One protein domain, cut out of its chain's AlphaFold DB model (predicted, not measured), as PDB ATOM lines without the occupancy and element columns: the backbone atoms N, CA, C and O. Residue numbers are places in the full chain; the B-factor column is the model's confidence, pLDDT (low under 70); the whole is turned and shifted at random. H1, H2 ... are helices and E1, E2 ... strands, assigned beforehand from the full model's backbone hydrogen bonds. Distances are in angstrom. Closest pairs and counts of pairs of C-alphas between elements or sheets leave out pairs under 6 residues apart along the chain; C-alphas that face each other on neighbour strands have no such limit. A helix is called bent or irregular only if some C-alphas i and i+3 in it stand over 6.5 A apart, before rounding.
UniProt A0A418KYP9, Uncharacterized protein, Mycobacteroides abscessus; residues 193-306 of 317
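What this domain is: This is residues 193 to 306 of the 317 residues of an uncharacterized protein of Mycobacteroides abscessus (UniProt A0A418KYP9). Two long helices, H2 and H3, meet near their ends as a V, and the small hairpin E1 and E2 sits in its mouth, with E1 packed on H2. The short helix H1 is near the far end of H3, H4 packs on the middle of H3, and residues 216 to 237 form a long loop without a named element. The printed part has 114 residues, mostly helix, in the order E1, E2, H1, H2, H3, H4; its two strands are antiparallel. It is compact, with a radius of gyration of the C-alphas of 14.6 A and spans of 44 by 30 by 21 A.

How they stand to each other: E1, residues 198 to 200, and E2, residues 205 to 207, form an antiparallel hairpin, with N 198 and O 207 2.8 A apart, within hydrogen-bond range. The closest C-alphas of E1 and H2, residues 238 to 261, are those of Phe 199 and Asn 248, 5.6 A apart. H1, residues 209 to 215, is close to but not clearly touching H3, residues 264 to 285; the closest C-alphas, of Trp 215 and Leu 285, are 5.9 A apart. H2 and H3, a helical hairpin, only just touch, with 3 pairs of C-alphas within 8 A; Leu 259 and Arg 267 have the closest C-alphas, 6.5 A apart. Their tilt is a steep 44 degrees, opposite ways. Residues 272 to 279 of H3 touch H4, residues 296 to 305, at a steep tilt of 48 degrees, opposite ways; the closest C-alphas, of Arg 275 and Ile 302, are 6.5 A apart. H2 and H4 are apart. Every O i to N i+4 pair is within hydrogen-bond range in H1, H2 and H4, and 12 of 18 in H3.

Where its parts are: E1 begins at C-alpha 198 (122.608, 147.866, 112.355); E1 and E2 each measure 6.4 A from first to last C-alpha, and H1 9.8 A. H2 measures 34.8 A and H3 33.3 A; H3 is irregular, with C-alphas 265 and 268 7.4 A apart. H4, 14.4 A, ends at C-alpha 305 (118.823, 123.653, 104.808).

The domain as a whole: The C-alphas of Thr 237 and Asp 265 are the two farthest apart, at 44.0 A. The printed part has no cut, and the link from H1 to H2, 22 residues, is long. Mean pLDDT of the printed part is 89.9; residues 286 to 289 are under 70.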
ATOM      1  N   ALA A 193     113.264 155.674 117.682       80.81
ATOM      2  CA  ALA A 193     114.028 156.907 117.898       80.81
ATOM      3  C   ALA A 193     114.762 157.456 116.648       80.81
ATOM      4  O   ALA A 193     115.741 158.182 116.776       80.81
ATOM      5  N   GLY A 194     114.324 157.101 115.432       80.06
ATOM      6  CA  GLY A 194     114.976 157.528 114.189       80.06
ATOM      7  C   GLY A 194     116.336 156.871 113.912       80.06
ATOM      8  O   GLY A 194     117.041 157.319 113.009       80.06
ATOM      9  N   VAL A 195     116.702 155.817 114.653       85.25
ATOM     10  CA  VAL A 195     118.001 155.136 114.518       85.25
ATOM     11  C   VAL A 195     117.889 153.950 113.553       85.25
ATOM     12  O   VAL A 195     117.064 153.059 113.779       85.25
ATOM     13  N   PRO A 196     118.691 153.887 112.475       88.44
ATOM     14  CA  PRO A 196     118.625 152.800 111.509       88.44
ATOM     15  C   PRO A 196     119.023 151.455 112.130       88.44
ATOM     16  O   PRO A 196     119.758 151.383 113.112       88.44
ATOM     17  N   GLY A 197     118.539 150.367 111.528       90.56
ATOM     18  CA  GLY A 197     118.973 149.025 111.905       90.56
ATOM     19  C   GLY A 197     120.444 148.802 111.546       90.56
ATOM     20  O   GLY A 197     120.842 149.078 110.409       90.56
ATOM     21  N   ARG A 198     121.212 148.279 112.501       92.62
ATOM     22  CA  ARG A 198     122.608 147.866 112.355       92.62
ATOM     23  C   ARG A 198     122.677 146.355 112.159       92.62
ATOM     24  O   ARG A 198     121.973 145.631 112.854       92.62
ATOM     25  N   PHE A 199     123.544 145.890 111.267       94.19
ATOM     26  CA  PHE A 199     123.836 144.470 111.107       94.19
ATOM     27  C   PHE A 199     124.715 143.953 112.251       94.19
ATOM     28  O   PHE A 199     125.778 144.514 112.529       94.19
ATOM     29  N   HIS A 200     124.298 142.884 112.918       93.12
ATOM     30  CA  HIS A 200     125.101 142.167 113.901       93.12
ATOM     31  C   HIS A 200     125.519 140.824 113.316       93.12
ATOM     32  O   HIS A 200     124.669 139.956 113.149       93.12
ATOM     33  N   LEU A 201     126.818 140.667 113.035       91.44
ATOM     34  CA  LEU A 201     127.365 139.467 112.396       91.44
ATOM     35  C   LEU A 201     127.125 138.212 113.236       91.44
ATOM     36  O   LEU A 201     126.527 137.274 112.737       91.44
ATOM     37  N   ASP A 202     127.451 138.242 114.530       90.94
ATOM     38  CA  ASP A 202     127.322 137.039 115.369       90.94
ATOM     39  C   ASP A 202     125.897 136.478 115.454       90.94
ATOM     40  O   ASP A 202     125.740 135.276 115.615       90.94
ATOM     41  N   LEU A 203     124.878 137.336 115.336       93.38
ATOM     42  CA  LEU A 203     123.458 136.966 115.378       93.38
ATOM     43  C   LEU A 203     122.800 136.949 113.986       93.38
ATOM     44  O   LEU A 203     121.585 136.757 113.885       93.38
ATOM     45  N   LEU A 204     123.572 137.262 112.938       95.06
ATOM     46  CA  LEU A 204     123.143 137.471 111.554       95.06
ATOM     47  C   LEU A 204     121.799 138.205 111.426       95.06
ATOM     48  O   LEU A 204     120.887 137.769 110.729       95.06
ATOM     49  N   THR A 205     121.654 139.347 112.101       93.69
ATOM     50  CA  THR A 205     120.387 140.094 112.108       93.69
ATOM     51  C   THR A 205     120.586 141.593 112.015       93.69
ATOM     52  O   THR A 205     121.603 142.133 112.452       93.69
ATOM     53  N   TYR A 206     119.580 142.282 111.479       92.62
ATOM     54  CA  TYR A 206     119.470 143.732 111.549       92.62
ATOM     55  C   TYR A 206     118.495 144.124 112.656       92.62
ATOM     56  O   TYR A 206     117.288 143.885 112.549       92.62
ATOM     57  N   ARG A 207     118.986 144.805 113.692       90.94
ATOM     58  CA  ARG A 207     118.138 145.435 114.715       90.94
ATOM     59  C   ARG A 207     118.596 146.852 115.006       90.94
ATOM     60  O   ARG A 207     119.697 147.278 114.667       90.94
ATOM     61  N   ASN A 208     117.688 147.618 115.590       89.75
ATOM     62  CA  ASN A 208     118.011 148.942 116.093       89.75
ATOM     63  C   ASN A 208     119.019 148.806 117.258       89.75
ATOM     64  O   ASN A 208     118.820 147.928 118.097       89.75
ATOM     65  N   PRO A 209     120.059 149.656 117.356       90.94
ATOM     66  CA  PRO A 209     121.008 149.644 118.472       90.94
ATOM     67  C   PRO A 209     120.377 149.643 119.869       90.94
ATOM     68  O   PRO A 209     120.912 149.005 120.768       90.94
ATOM     69  N   LEU A 210     119.215 150.282 120.051       89.06
ATOM     70  CA  LEU A 210     118.476 150.255 121.318       89.06
ATOM     71  C   LEU A 210     117.920 148.863 121.635       89.06
ATOM     72  O   LEU A 210     117.913 148.462 122.787       89.06
ATOM     73  N   THR A 211     117.499 148.099 120.623       89.50
ATOM     74  CA  THR A 211     117.114 146.692 120.813       89.50
ATOM     75  C   THR A 211     118.314 145.855 121.242       89.50
ATOM     76  O   THR A 211     118.177 145.012 122.115       89.50
ATOM     77  N   TYR A 212     119.502 146.108 120.683       91.06
ATOM     78  CA  TYR A 212     120.712 145.439 121.162       91.06
ATOM     79  C   TYR A 212     121.084 145.861 122.584       91.06
ATOM     80  O   TYR A 212     121.560 145.028 123.339       91.06
ATOM     81  N   ALA A 213     120.863 147.121 122.969       88.44
ATOM     82  CA  ALA A 213     121.066 147.552 124.351       88.44
ATOM     83  C   ALA A 213     120.156 146.778 125.318       88.44
ATOM     84  O   ALA A 213     120.624 146.339 126.361       88.44
ATOM     85  N   ASP A 214     118.895 146.562 124.932       88.25
ATOM     86  CA  ASP A 214     117.938 145.774 125.714       88.25
ATOM     87  C   ASP A 214     118.362 144.286 125.794       88.25
ATOM     88  O   ASP A 214     118.314 143.686 126.865       88.25
ATOM     89  N   TRP A 215     118.817 143.691 124.682       89.69
ATOM     90  CA  TRP A 215     119.250 142.282 124.623       89.69
ATOM     91  C   TRP A 215     120.556 142.001 125.374       89.69
ATOM     92  O   TRP A 215     120.721 140.926 125.939       89.69
ATOM     93  N   TYR A 216     121.485 142.956 125.379       88.38
ATOM     94  CA  TYR A 216     122.793 142.836 126.023       88.38
ATOM     95  C   TYR A 216     122.851 143.583 127.366       88.38
ATOM     96  O   TYR A 216     123.915 144.049 127.763       88.38
ATOM     97  N   LEU A 217     121.721 143.748 128.065       83.31
ATOM     98  CA  LEU A 217     121.677 144.514 129.319       83.31
ATOM     99  C   LEU A 217     122.668 143.976 130.369       83.31
ATOM    100  O   LEU A 217     123.373 144.759 131.003       83.31
ATOM    101  N   ASP A 218     122.754 142.650 130.489       80.31
ATOM    102  CA  ASP A 218     123.582 141.946 131.477       80.31
ATOM    103  C   ASP A 218     124.816 141.264 130.855       80.31
ATOM    104  O   ASP A 218     125.469 140.430 131.485       80.31
ATOM    105  N   SER A 219     125.157 141.595 129.606       81.44
ATOM    106  CA  SER A 219     126.261 140.960 128.881       81.44
ATOM    107  C   SER A 219     127.024 141.938 127.988       81.44
ATOM    108  O   SER A 219     126.553 143.009 127.616       81.44
ATOM    109  N   VAL A 220     128.271 141.596 127.661       80.88
ATOM    110  CA  VAL A 220     129.128 142.447 126.827       80.88
ATOM    111  C   VAL A 220     129.161 141.866 125.415       80.88
ATOM    112  O   VAL A 220     129.800 140.835 125.211       80.88
ATOM    113  N   PRO A 221     128.518 142.506 124.422       84.94
ATOM    114  CA  PRO A 221     128.550 142.007 123.060       84.94
ATOM    115  C   PRO A 221     129.929 142.183 122.439       84.94
ATOM    116  O   PRO A 221     130.689 143.103 122.786       84.94
ATOM    117  N   SER A 222     130.204 141.349 121.442       85.88
ATOM    118  CA  SER A 222     131.381 141.491 120.602       85.88
ATOM    119  C   SER A 222     131.400 142.851 119.895       85.88
ATOM    120  O   SER A 222     130.380 143.501 119.625       85.88
ATOM    121  N   SER A 223     132.613 143.314 119.616       89.06
ATOM    122  CA  SER A 223     132.827 144.503 118.797       89.06
ATOM    123  C   SER A 223     133.020 144.090 117.349       89.06
ATOM    124  O   SER A 223     133.603 143.045 117.062       89.06
ATOM    125  N   CYS A 224     132.570 144.928 116.418       88.00
ATOM    126  CA  CYS A 224     132.889 144.695 115.018       88.00
ATOM    127  C   CYS A 224     134.406 144.760 114.801       88.00
ATOM    128  O   CYS A 224     135.041 145.721 115.230       88.00
ATOM    129  N   ARG A 225     134.968 143.781 114.085       83.31
ATOM    130  CA  ARG A 225     136.410 143.701 113.799       83.31
ATOM    131  C   ARG A 225     136.945 144.895 112.997       83.31
ATOM    132  O   ARG A 225     138.106 145.242 113.150       83.31
ATOM    133  N   VAL A 226     136.100 145.525 112.177       84.31
ATOM    134  CA  VAL A 226     136.493 146.644 111.305       84.31
ATOM    135  C   VAL A 226     136.358 147.989 112.021       84.31
ATOM    136  O   VAL A 226     137.329 148.724 112.141       84.31
ATOM    137  N   CYS A 227     135.167 148.325 112.533       87.88
ATOM    138  CA  CYS A 227     134.932 149.637 113.148       87.88
ATOM    139  C   CYS A 227     135.166 149.676 114.668       87.88
ATOM    140  O   CYS A 227     135.047 150.737 115.278       87.88
ATOM    141  N   GLY A 228     135.432 148.533 115.313       87.12
ATOM    142  CA  GLY A 228     135.656 148.431 116.761       87.12
ATOM    143  C   GLY A 228     134.423 148.721 117.627       87.12
ATOM    144  O   GLY A 228     134.524 148.732 118.852       87.12
ATOM    145  N   LYS A 229     133.250 148.970 117.027       86.81
ATOM    146  CA  LYS A 229     132.036 149.354 117.763       86.81
ATOM    147  C   LYS A 229     131.181 148.152 118.141       86.81
ATOM    148  O   LYS A 229     130.883 147.290 117.307       86.81
ATOM    149  N   GLN A 230     130.706 148.171 119.380       89.31
ATOM    150  CA  GLN A 230     129.679 147.263 119.883       89.31
ATOM    151  C   GLN A 230     128.296 147.590 119.292       89.31
ATOM    152  O   GLN A 230     128.015 148.754 118.999       89.31
ATOM    153  N   PRO A 231     127.401 146.595 119.152       87.00
ATOM    154  CA  PRO A 231     126.071 146.751 118.553       87.00
ATOM    155  C   PRO A 231     125.172 147.796 119.217       87.00
ATOM    156  O   PRO A 231     124.385 148.438 118.524       87.00
ATOM    157  N   HIS A 232     125.301 147.988 120.529       82.12
ATOM    158  CA  HIS A 232     124.460 148.893 121.315       82.12
ATOM    159  C   HIS A 232     125.032 150.317 121.443       82.12
ATOM    160  O   HIS A 232     124.338 151.221 121.901       82.12
ATOM    161  N   ARG A 233     126.294 150.554 121.048       80.50
ATOM    162  CA  ARG A 233     126.996 151.832 121.276       80.50
ATOM    163  C   ARG A 233     126.859 152.796 120.098       80.50
ATOM    164  O   ARG A 233     127.837 153.086 119.411       80.50
ATOM    165  N   TYR A 234     125.644 153.303 119.888       77.25
ATOM    166  CA  TYR A 234     125.363 154.330 118.880       77.25
ATOM    167  C   TYR A 234     124.520 155.462 119.452       77.25
ATOM    168  O   TYR A 234     123.509 155.236 120.116       77.25
ATOM    169  N   THR A 235     124.923 156.694 119.154       78.12
ATOM    170  CA  THR A 235     124.178 157.895 119.532       78.12
ATOM    171  C   THR A 235     123.170 158.231 118.426       78.12
ATOM    172  O   THR A 235     123.569 158.260 117.260       78.12
ATOM    173  N   PRO A 236     121.892 158.519 118.744       82.56
ATOM    174  CA  PRO A 236     120.846 158.843 117.766       82.56
ATOM    175  C   PRO A 236     121.038 160.248 117.162       82.56
ATOM    176  O   PRO A 236     120.256 161.165 117.393       82.56
ATOM    177  N   THR A 237     122.116 160.433 116.405       88.31
ATOM    178  CA  THR A 237     122.487 161.679 115.719       88.31
ATOM    179  C   THR A 237     122.668 161.412 114.223       88.31
ATOM    180  O   THR A 237     122.860 160.259 113.834       88.31
ATOM    181  N   PRO A 238     122.645 162.440 113.355       88.06
ATOM    182  CA  PRO A 238     122.956 162.263 111.935       88.06
ATOM    183  C   PRO A 238     124.321 161.599 111.681       88.06
ATOM    184  O   PRO A 238     124.438 160.748 110.799       88.06
ATOM    185  N   ASP A 239     125.327 161.937 112.491       90.12
ATOM    186  CA  ASP A 239     126.653 161.306 112.460       90.12
ATOM    187  C   ASP A 239     126.584 159.829 112.879       90.12
ATOM    188  O   ASP A 239     127.016 158.946 112.139       90.12
ATOM    189  N   GLY A 240     125.919 159.526 113.999       89.00
ATOM    190  CA  GLY A 240     125.698 158.145 114.438       89.00
ATOM    191  C   GLY A 240     124.929 157.299 113.416       89.00
ATOM    192  O   GLY A 240     125.259 156.134 113.200       89.00
ATOM    193  N   ASN A 241     123.954 157.884 112.717       90.56
ATOM    194  CA  ASN A 241     123.235 157.217 111.630       90.56
ATOM    195  C   ASN A 241     124.152 156.915 110.436       90.56
ATOM    196  O   ASN A 241     124.046 155.840 109.844       90.56
ATOM    197  N   SER A 242     125.058 157.836 110.100       90.75
ATOM    198  CA  SER A 242     126.048 157.648 109.033       90.75
ATOM    199  C   SER A 242     127.030 156.532 109.389       90.75
ATOM    200  O   SER A 242     127.229 155.622 108.589       90.75
ATOM    201  N   GLN A 243     127.500 156.492 110.636       92.00
ATOM    202  CA  GLN A 243     128.350 155.412 111.149       92.00
ATOM    203  C   GLN A 243     127.657 154.042 111.120       92.00
ATOM    204  O   GLN A 243     128.305 153.029 110.875       92.00
ATOM    205  N   ILE A 244     126.337 153.974 111.347       92.75
ATOM    206  CA  ILE A 244     125.584 152.719 111.183       92.75
ATOM    207  C   ILE A 244     125.529 152.304 109.709       92.75
ATOM    208  O   ILE A 244     125.608 151.115 109.406       92.75
ATOM    209  N   HIS A 245     125.375 153.253 108.782       92.38
ATOM    210  CA  HIS A 245     125.398 152.942 107.352       92.38
ATOM    211  C   HIS A 245     126.768 152.436 106.906       92.38
ATOM    212  O   HIS A 245     126.821 151.399 106.251       92.38
ATOM    213  N   GLU A 246     127.848 153.101 107.315       92.50
ATOM    214  CA  GLU A 246     129.224 152.648 107.088       92.50
ATOM    215  C   GLU A 246     129.447 151.253 107.676       92.50
ATOM    216  O   GLU A 246     129.925 150.364 106.969       92.50
ATOM    217  N   HIS A 247     128.995 151.027 108.918       94.12
ATOM    218  CA  HIS A 247     129.029 149.710 109.555       94.12
ATOM    219  C   HIS A 247     128.335 148.645 108.715       94.12
ATOM    220  O   HIS A 247     128.897 147.580 108.471       94.12
ATOM    221  N   ASN A 248     127.109 148.917 108.269       94.75
ATOM    222  CA  ASN A 248     126.336 147.961 107.485       94.75
ATOM    223  C   ASN A 248     127.022 147.615 106.162       94.75
ATOM    224  O   ASN A 248     126.956 146.458 105.759       94.75
ATOM    225  N   VAL A 249     127.672 148.589 105.511       93.38
ATOM    226  CA  VAL A 249     128.429 148.354 104.274       93.38
ATOM    227  C   VAL A 249     129.557 147.371 104.545       93.38
ATOM    228  O   VAL A 249     129.522 146.262 104.026       93.38
ATOM    229  N   HIS A 250     130.517 147.720 105.402       92.62
ATOM    230  CA  HIS A 250     131.694 146.867 105.556       92.62
ATOM    231  C   HIS A 250     131.377 145.536 106.253       92.62
ATOM    232  O   HIS A 250     132.037 144.547 105.972       92.62
ATOM    233  N   ALA A 251     130.379 145.468 107.145       93.56
ATOM    234  CA  ALA A 251     129.996 144.211 107.790       93.56
ATOM    235  C   ALA A 251     129.335 143.240 106.803       93.56
ATOM    236  O   ALA A 251     129.638 142.053 106.826       93.56
ATOM    237  N   ALA A 252     128.449 143.729 105.928       94.44
ATOM    238  CA  ALA A 252     127.847 142.893 104.894       94.44
ATOM    239  C   ALA A 252     128.872 142.497 103.820       94.44
ATOM    240  O   ALA A 252     128.862 141.352 103.373       94.44
ATOM    241  N   THR A 253     129.768 143.416 103.442       93.06
ATOM    242  CA  THR A 253     130.871 143.141 102.514       93.06
ATOM    243  C   THR A 253     131.808 142.076 103.071       93.06
ATOM    244  O   THR A 253     131.986 141.067 102.404       93.06
ATOM    245  N   ALA A 254     132.303 142.235 104.303       91.94
ATOM    246  CA  ALA A 254     133.184 141.253 104.937       91.94
ATOM    247  C   ALA A 254     132.537 139.862 104.997       91.94
ATOM    248  O   ALA A 254     133.186 138.868 104.710       91.94
ATOM    249  N   TRP A 255     131.233 139.790 105.287       94.12
ATOM    250  CA  TRP A 255     130.512 138.518 105.295       94.12
ATOM    251  C   TRP A 255     130.417 137.857 103.914       94.12
ATOM    252  O   TRP A 255     130.542 136.641 103.785       94.12
ATOM    253  N   CYS A 256     130.215 138.654 102.862       95.62
ATOM    254  CA  CYS A 256     130.239 138.146 101.493       95.62
ATOM    255  C   CYS A 256     131.658 137.746 101.060       95.62
ATOM    256  O   CYS A 256     131.805 136.769 100.338       95.62
ATOM    257  N   GLU A 257     132.689 138.476 101.484       94.25
ATOM    258  CA  GLU A 257     134.091 138.154 101.197       94.25
ATOM    259  C   GLU A 257     134.504 136.837 101.862       94.25
ATOM    260  O   GLU A 257     134.981 135.949 101.160       94.25
ATOM    261  N   GLU A 258     134.215 136.659 103.157       94.62
ATOM    262  CA  GLU A 258     134.456 135.403 103.884       94.62
ATOM    263  C   GLU A 258     133.785 134.215 103.173       94.62
ATOM    264  O   GLU A 258     134.416 133.183 102.955       94.62
ATOM    265  N   LEU A 259     132.539 134.378 102.710       96.38
ATOM    266  CA  LEU A 259     131.865 133.355 101.908       96.38
ATOM    267  C   LEU A 259     132.613 133.036 100.603       96.38
ATOM    268  O   LEU A 259     132.712 131.875 100.201       96.38
ATOM    269  N   LEU A 260     133.062 134.064  99.882       95.50
ATOM    270  CA  LEU A 260     133.680 133.891  98.570       95.50
ATOM    271  C   LEU A 260     135.077 133.267  98.661       95.50
ATOM    272  O   LEU A 260     135.485 132.608  97.702       95.50
ATOM    273  N   GLU A 261     135.757 133.401  99.803       96.75
ATOM    274  CA  GLU A 261     136.996 132.684 100.132       96.75
ATOM    275  C   GLU A 261     136.773 131.179 100.360       96.75
ATOM    276  O   GLU A 261     137.677 130.375 100.114       96.75
ATOM    277  N   VAL A 262     135.569 130.766 100.773       97.50
ATOM    278  CA  VAL A 262     135.208 129.346 100.877       97.50
ATOM    279  C   VAL A 262     135.088 128.743  99.477       97.50
ATOM    280  O   VAL A 262     134.433 129.296  98.586       97.50
ATOM    281  N   HIS A 263     135.706 127.574  99.289       96.12
ATOM    282  CA  HIS A 263     135.643 126.833  98.031       96.12
ATOM    283  C   HIS A 263     134.186 126.531  97.641       96.12
ATOM    284  O   HIS A 263     133.367 126.195  98.498       96.12
ATOM    285  N   GLU A 264     133.862 126.652  96.351       93.06
ATOM    286  CA  GLU A 264     132.483 126.681  95.844       93.06
ATOM    287  C   GLU A 264     131.624 125.496  96.320       93.06
ATOM    288  O   GLU A 264     130.502 125.701  96.778       93.06
ATOM    289  N   ASP A 265     132.174 124.278  96.317       94.50
ATOM    290  CA  ASP A 265     131.480 123.053  96.750       94.50
ATOM    291  C   ASP A 265     131.225 122.963  98.271       94.50
ATOM    292  O   ASP A 265     130.480 122.086  98.706       94.50
ATOM    293  N   LYS A 266     131.828 123.843  99.084       96.81
ATOM    294  CA  LYS A 266     131.674 123.895 100.553       96.81
ATOM    295  C   LYS A 266     130.873 125.085 101.054       96.81
ATOM    296  O   LYS A 266     130.527 125.129 102.231       96.81
ATOM    297  N   ARG A 267     130.555 126.044 100.185       96.06
ATOM    298  CA  ARG A 267     129.888 127.294 100.572       96.06
ATOM    299  C   ARG A 267     128.532 127.080 101.241       96.06
ATOM    300  O   ARG A 267     128.219 127.766 102.210       96.06
ATOM    301  N   LEU A 268     127.731 126.136 100.741       94.38
ATOM    302  CA  LEU A 268     126.412 125.851 101.314       94.38
ATOM    303  C   LEU A 268     126.523 125.233 102.714       94.38
ATOM    304  O   LEU A 268     125.833 125.685 103.626       94.38
ATOM    305  N   ASP A 269     127.413 124.253 102.888       96.38
ATOM    306  CA  ASP A 269     127.667 123.618 104.186       96.38
ATOM    307  C   ASP A 269     128.177 124.649 105.199       96.38
ATOM    308  O   ASP A 269     127.665 124.732 106.313       96.38
ATOM    309  N   TRP A 270     129.124 125.493 104.779       97.56
ATOM    310  CA  TRP A 270     129.650 126.581 105.598       97.56
ATOM    311  C   TRP A 270     128.550 127.559 106.027       97.56
ATOM    312  O   TRP A 270     128.394 127.815 107.219       97.56
ATOM    313  N   LEU A 271     127.716 128.041 105.094       97.25
ATOM    314  CA  LEU A 271     126.589 128.914 105.440       97.25
ATOM    315  C   LEU A 271     125.601 128.240 106.391       97.25
ATOM    316  O   LEU A 271     125.075 128.904 107.282       97.25
ATOM    317  N   SER A 272     125.321 126.950 106.201       96.75
ATOM    318  CA  SER A 272     124.433 126.190 107.083       96.75
ATOM    319  C   SER A 272     124.964 126.182 108.520       96.75
ATOM    320  O   SER A 272     124.220 126.523 109.444       96.75
ATOM    321  N   THR A 273     126.258 125.896 108.707       97.12
ATOM    322  CA  THR A 273     126.928 125.949 110.016       97.12
ATOM    323  C   THR A 273     126.866 127.345 110.627       97.12
ATOM    324  O   THR A 273     126.362 127.499 111.737       97.12
ATOM    325  N   GLU A 274     127.273 128.377 109.891       97.44
ATOM    326  CA  GLU A 274     127.303 129.757 110.393       97.44
ATOM    327  C   GLU A 274     125.915 130.270 110.800       97.44
ATOM    328  O   GLU A 274     125.760 130.983 111.793       97.44
ATOM    329  N   ARG A 275     124.871 129.875 110.062       97.25
ATOM    330  CA  ARG A 275     123.480 130.212 110.389       97.25
ATOM    331  C   ARG A 275     123.011 129.520 111.667       97.25
ATOM    332  O   ARG A 275     122.353 130.165 112.484       97.25
ATOM    333  N   ILE A 276     123.325 128.235 111.845       96.50
ATOM    334  CA  ILE A 276     122.989 127.489 113.068       96.50
ATOM    335  C   ILE A 276     123.714 128.097 114.268       96.50
ATOM    336  O   ILE A 276     123.058 128.407 115.262       96.50
ATOM    337  N   ASP A 277     125.016 128.350 114.148       95.44
ATOM    338  CA  ASP A 277     125.820 128.963 115.204       95.44
ATOM    339  C   ASP A 277     125.272 130.342 115.582       95.44
ATOM    340  O   ASP A 277     125.110 130.658 116.763       95.44
ATOM    341  N   ALA A 278     124.912 131.161 114.588       95.12
ATOM    342  CA  ALA A 278     124.289 132.455 114.830       95.12
ATOM    343  C   ALA A 278     122.943 132.334 115.554       95.12
ATOM    344  O   ALA A 278     122.659 133.137 116.442       95.12
ATOM    345  N   ALA A 279     122.119 131.341 115.207       93.75
ATOM    346  CA  ALA A 279     120.853 131.091 115.887       93.75
ATOM    347  C   ALA A 279     121.053 130.579 117.322       93.75
ATOM    348  O   ALA A 279     120.313 130.986 118.216       93.75
ATOM    349  N   ASP A 280     122.058 129.740 117.571       91.69
ATOM    350  CA  ASP A 280     122.367 129.236 118.910       91.69
ATOM    351  C   ASP A 280     122.889 130.335 119.842       91.69
ATOM    352  O   ASP A 280     122.512 130.350 121.017       91.69
ATOM    353  N   ARG A 281     123.627 131.326 119.325       90.88
ATOM    354  CA  ARG A 281     124.055 132.509 120.097       90.88
ATOM    355  C   ARG A 281     122.894 133.357 120.625       90.88
ATOM    356  O   ARG A 281     123.079 134.087 121.594       90.88
ATOM    357  N   TYR A 282     121.674 133.233 120.089       89.81
ATOM    358  CA  TYR A 282     120.507 133.881 120.708       89.81
ATOM    359  C   TYR A 282     120.200 133.333 122.111       89.81
ATOM    360  O   TYR A 282     119.604 134.054 122.906       89.81
ATOM    361  N   ARG A 283     120.630 132.105 122.455       82.94
ATOM    362  CA  ARG A 283     120.507 131.556 123.824       82.94
ATOM    363  C   ARG A 283     121.308 132.349 124.842       82.94
ATOM    364  O   ARG A 283     120.924 132.427 125.999       82.94
ATOM    365  N   GLU A 284     122.413 132.950 124.417       82.00
ATOM    366  CA  GLU A 284     123.260 133.763 125.292       82.00
ATOM    367  C   GLU A 284     122.555 135.064 125.719       82.00
ATOM    368  O   GLU A 284     123.002 135.739 126.644       82.00
ATOM    369  N   LEU A 285     121.428 135.397 125.074       82.38
ATOM    370  CA  LEU A 285     120.580 136.551 125.374       82.38
ATOM    371  C   LEU A 285     119.400 136.212 126.306       82.38
ATOM    372  O   LEU A 285     118.660 137.119 126.686       82.38
ATOM    373  N   ASP A 286     119.224 134.938 126.688       65.25
ATOM    374  CA  ASP A 286     118.122 134.434 127.539       65.25
ATOM    375  C   ASP A 286     118.142 135.037 128.961       65.25
ATOM    376  O   ASP A 286     117.136 135.064 129.660       65.25
ATOM    377  N   GLY A 287     119.280 135.604 129.378       62.91
ATOM    378  CA  GLY A 287     119.386 136.376 130.620       62.91
ATOM    379  C   GLY A 287     118.716 137.755 130.570       62.91
ATOM    380  O   GLY A 287     118.542 138.377 131.615       62.91
ATOM    381  N   SER A 288     118.338 138.250 129.387       62.81
ATOM    382  CA  SER A 288     117.659 139.540 129.261       62.81
ATOM    383  C   SER A 288     116.165 139.406 129.586       62.81
ATOM    384  O   SER A 288     115.477 138.529 129.078       62.81
ATOM    385  N   ASN A 289     115.605 140.335 130.369       66.81
ATOM    386  CA  ASN A 289     114.145 140.442 130.563       66.81
ATOM    387  C   ASN A 289     113.401 140.930 129.293       66.81
ATOM    388  O   ASN A 289     112.236 141.332 129.362       66.81
ATOM    389  N   ALA A 290     114.082 140.979 128.146       77.31
ATOM    390  CA  ALA A 290     113.564 141.474 126.882       77.31
ATOM    391  C   ALA A 290     113.056 140.317 126.016       77.31
ATOM    392  O   ALA A 290     113.595 139.217 126.028       77.31
ATOM    393  N   GLU A 291     112.038 140.580 125.196       82.38
ATOM    394  CA  GLU A 291     111.614 139.601 124.199       82.38
ATOM    395  C   GLU A 291     112.678 139.490 123.092       82.38
ATOM    396  O   GLU A 291     112.858 140.396 122.267       82.38
ATOM    397  N   VAL A 292     113.398 138.370 123.080       86.12
ATOM    398  CA  VAL A 292     114.406 138.051 122.069       86.12
ATOM    399  C   VAL A 292     113.741 137.282 120.925       86.12
ATOM    400  O   VAL A 292     113.124 136.236 121.127       86.12
ATOM    401  N   ARG A 293     113.865 137.815 119.700       88.81
ATOM    402  CA  ARG A 293     113.311 137.209 118.479       88.81
ATOM    403  C   ARG A 293     114.387 136.989 117.427       88.81
ATOM    404  O   ARG A 293     115.013 137.966 116.986       88.81
ATOM    405  N   ILE A 294     114.542 135.737 116.993       92.44
ATOM    406  CA  ILE A 294     115.452 135.379 115.894       92.44
ATOM    407  C   ILE A 294     114.970 136.065 114.618       92.44
ATOM    408  O   ILE A 294     113.783 136.338 114.434       92.44
ATOM    409  N   ASP A 295     115.906 136.414 113.746       93.50
ATOM    410  CA  ASP A 295     115.565 136.946 112.437       93.50
ATOM    411  C   ASP A 295     114.732 135.942 111.615       93.50
ATOM    412  O   ASP A 295     115.183 134.812 111.412       93.50
ATOM    413  N   PRO A 296     113.540 136.319 111.110       94.44
ATOM    414  CA  PRO A 296     112.705 135.394 110.346       94.44
ATOM    415  C   PRO A 296     113.399 134.854 109.095       94.44
ATOM    416  O   PRO A 296     113.205 133.690 108.744       94.44
ATOM    417  N   THR A 297     114.240 135.664 108.441       96.00
ATOM    418  CA  THR A 297     115.025 135.223 107.281       96.00
ATOM    419  C   THR A 297     116.033 134.150 107.690       96.00
ATOM    420  O   THR A 297     116.160 133.139 106.999       96.00
ATOM    421  N   LEU A 298     116.703 134.321 108.837       97.31
ATOM    422  CA  LEU A 298     117.637 133.328 109.376       97.31
ATOM    423  C   LEU A 298     116.915 132.006 109.660       97.31
ATOM    424  O   LEU A 298     117.353 130.952 109.203       97.31
ATOM    425  N   VAL A 299     115.763 132.066 110.335       96.38
ATOM    426  CA  VAL A 299     114.927 130.888 110.620       96.38
ATOM    427  C   VAL A 299     114.498 130.182 109.332       96.38
ATOM    428  O   VAL A 299     114.558 128.954 109.257       96.38
ATOM    429  N   ALA A 300     114.058 130.934 108.322       96.56
ATOM    430  CA  ALA A 300     113.610 130.377 107.049       96.56
ATOM    431  C   ALA A 300     114.735 129.632 106.318       96.56
ATOM    432  O   ALA A 300     114.513 128.523 105.828       96.56
ATOM    433  N   LEU A 301     115.940 130.209 106.288       97.62
ATOM    434  CA  LEU A 301     117.116 129.598 105.669       97.62
ATOM    435  C   LEU A 301     117.563 128.339 106.421       97.62
ATOM    436  O   LEU A 301     117.721 127.293 105.799       97.62
ATOM    437  N   ILE A 302     117.662 128.390 107.756       97.44
ATOM    438  CA  ILE A 302     118.035 127.213 108.557       97.44
ATOM    439  C   ILE A 302     117.036 126.079 108.349       97.44
ATOM    440  O   ILE A 302     117.446 124.945 108.134       97.44
ATOM    441  N   ARG A 303     115.727 126.359 108.384       95.88
ATOM    442  CA  ARG A 303     114.694 125.327 108.190       95.88
ATOM    443  C   ARG A 303     114.717 124.719 106.789       95.88
ATOM    444  O   ARG A 303     114.378 123.545 106.658       95.88
ATOM    445  N   ARG A 304     115.076 125.500 105.764       95.44
ATOM    446  CA  ARG A 304     115.256 124.992 104.398       95.44
ATOM    447  C   ARG A 304     116.432 124.017 104.340       95.44
ATOM    448  O   ARG A 304     116.274 122.927 103.801       95.44
ATOM    449  N   ASP A 305     117.569 124.409 104.907       95.50
ATOM    450  CA  ASP A 305     118.823 123.653 104.808       95.50
ATOM    451  C   ASP A 305     118.874 122.474 105.803       95.50
ATOM    452  O   ASP A 305     119.510 121.458 105.541       95.50
ATOM    453  N   ASN A 306     118.151 122.575 106.925       95.25
ATOM    454  CA  ASN A 306     118.134 121.604 108.021       95.25
ATOM    455  C   ASN A 306     116.689 121.249 108.422       95.25
ATOM    456  O   ASN A 306     116.171 121.740 109.439       95.25
TER     457      ASN A 306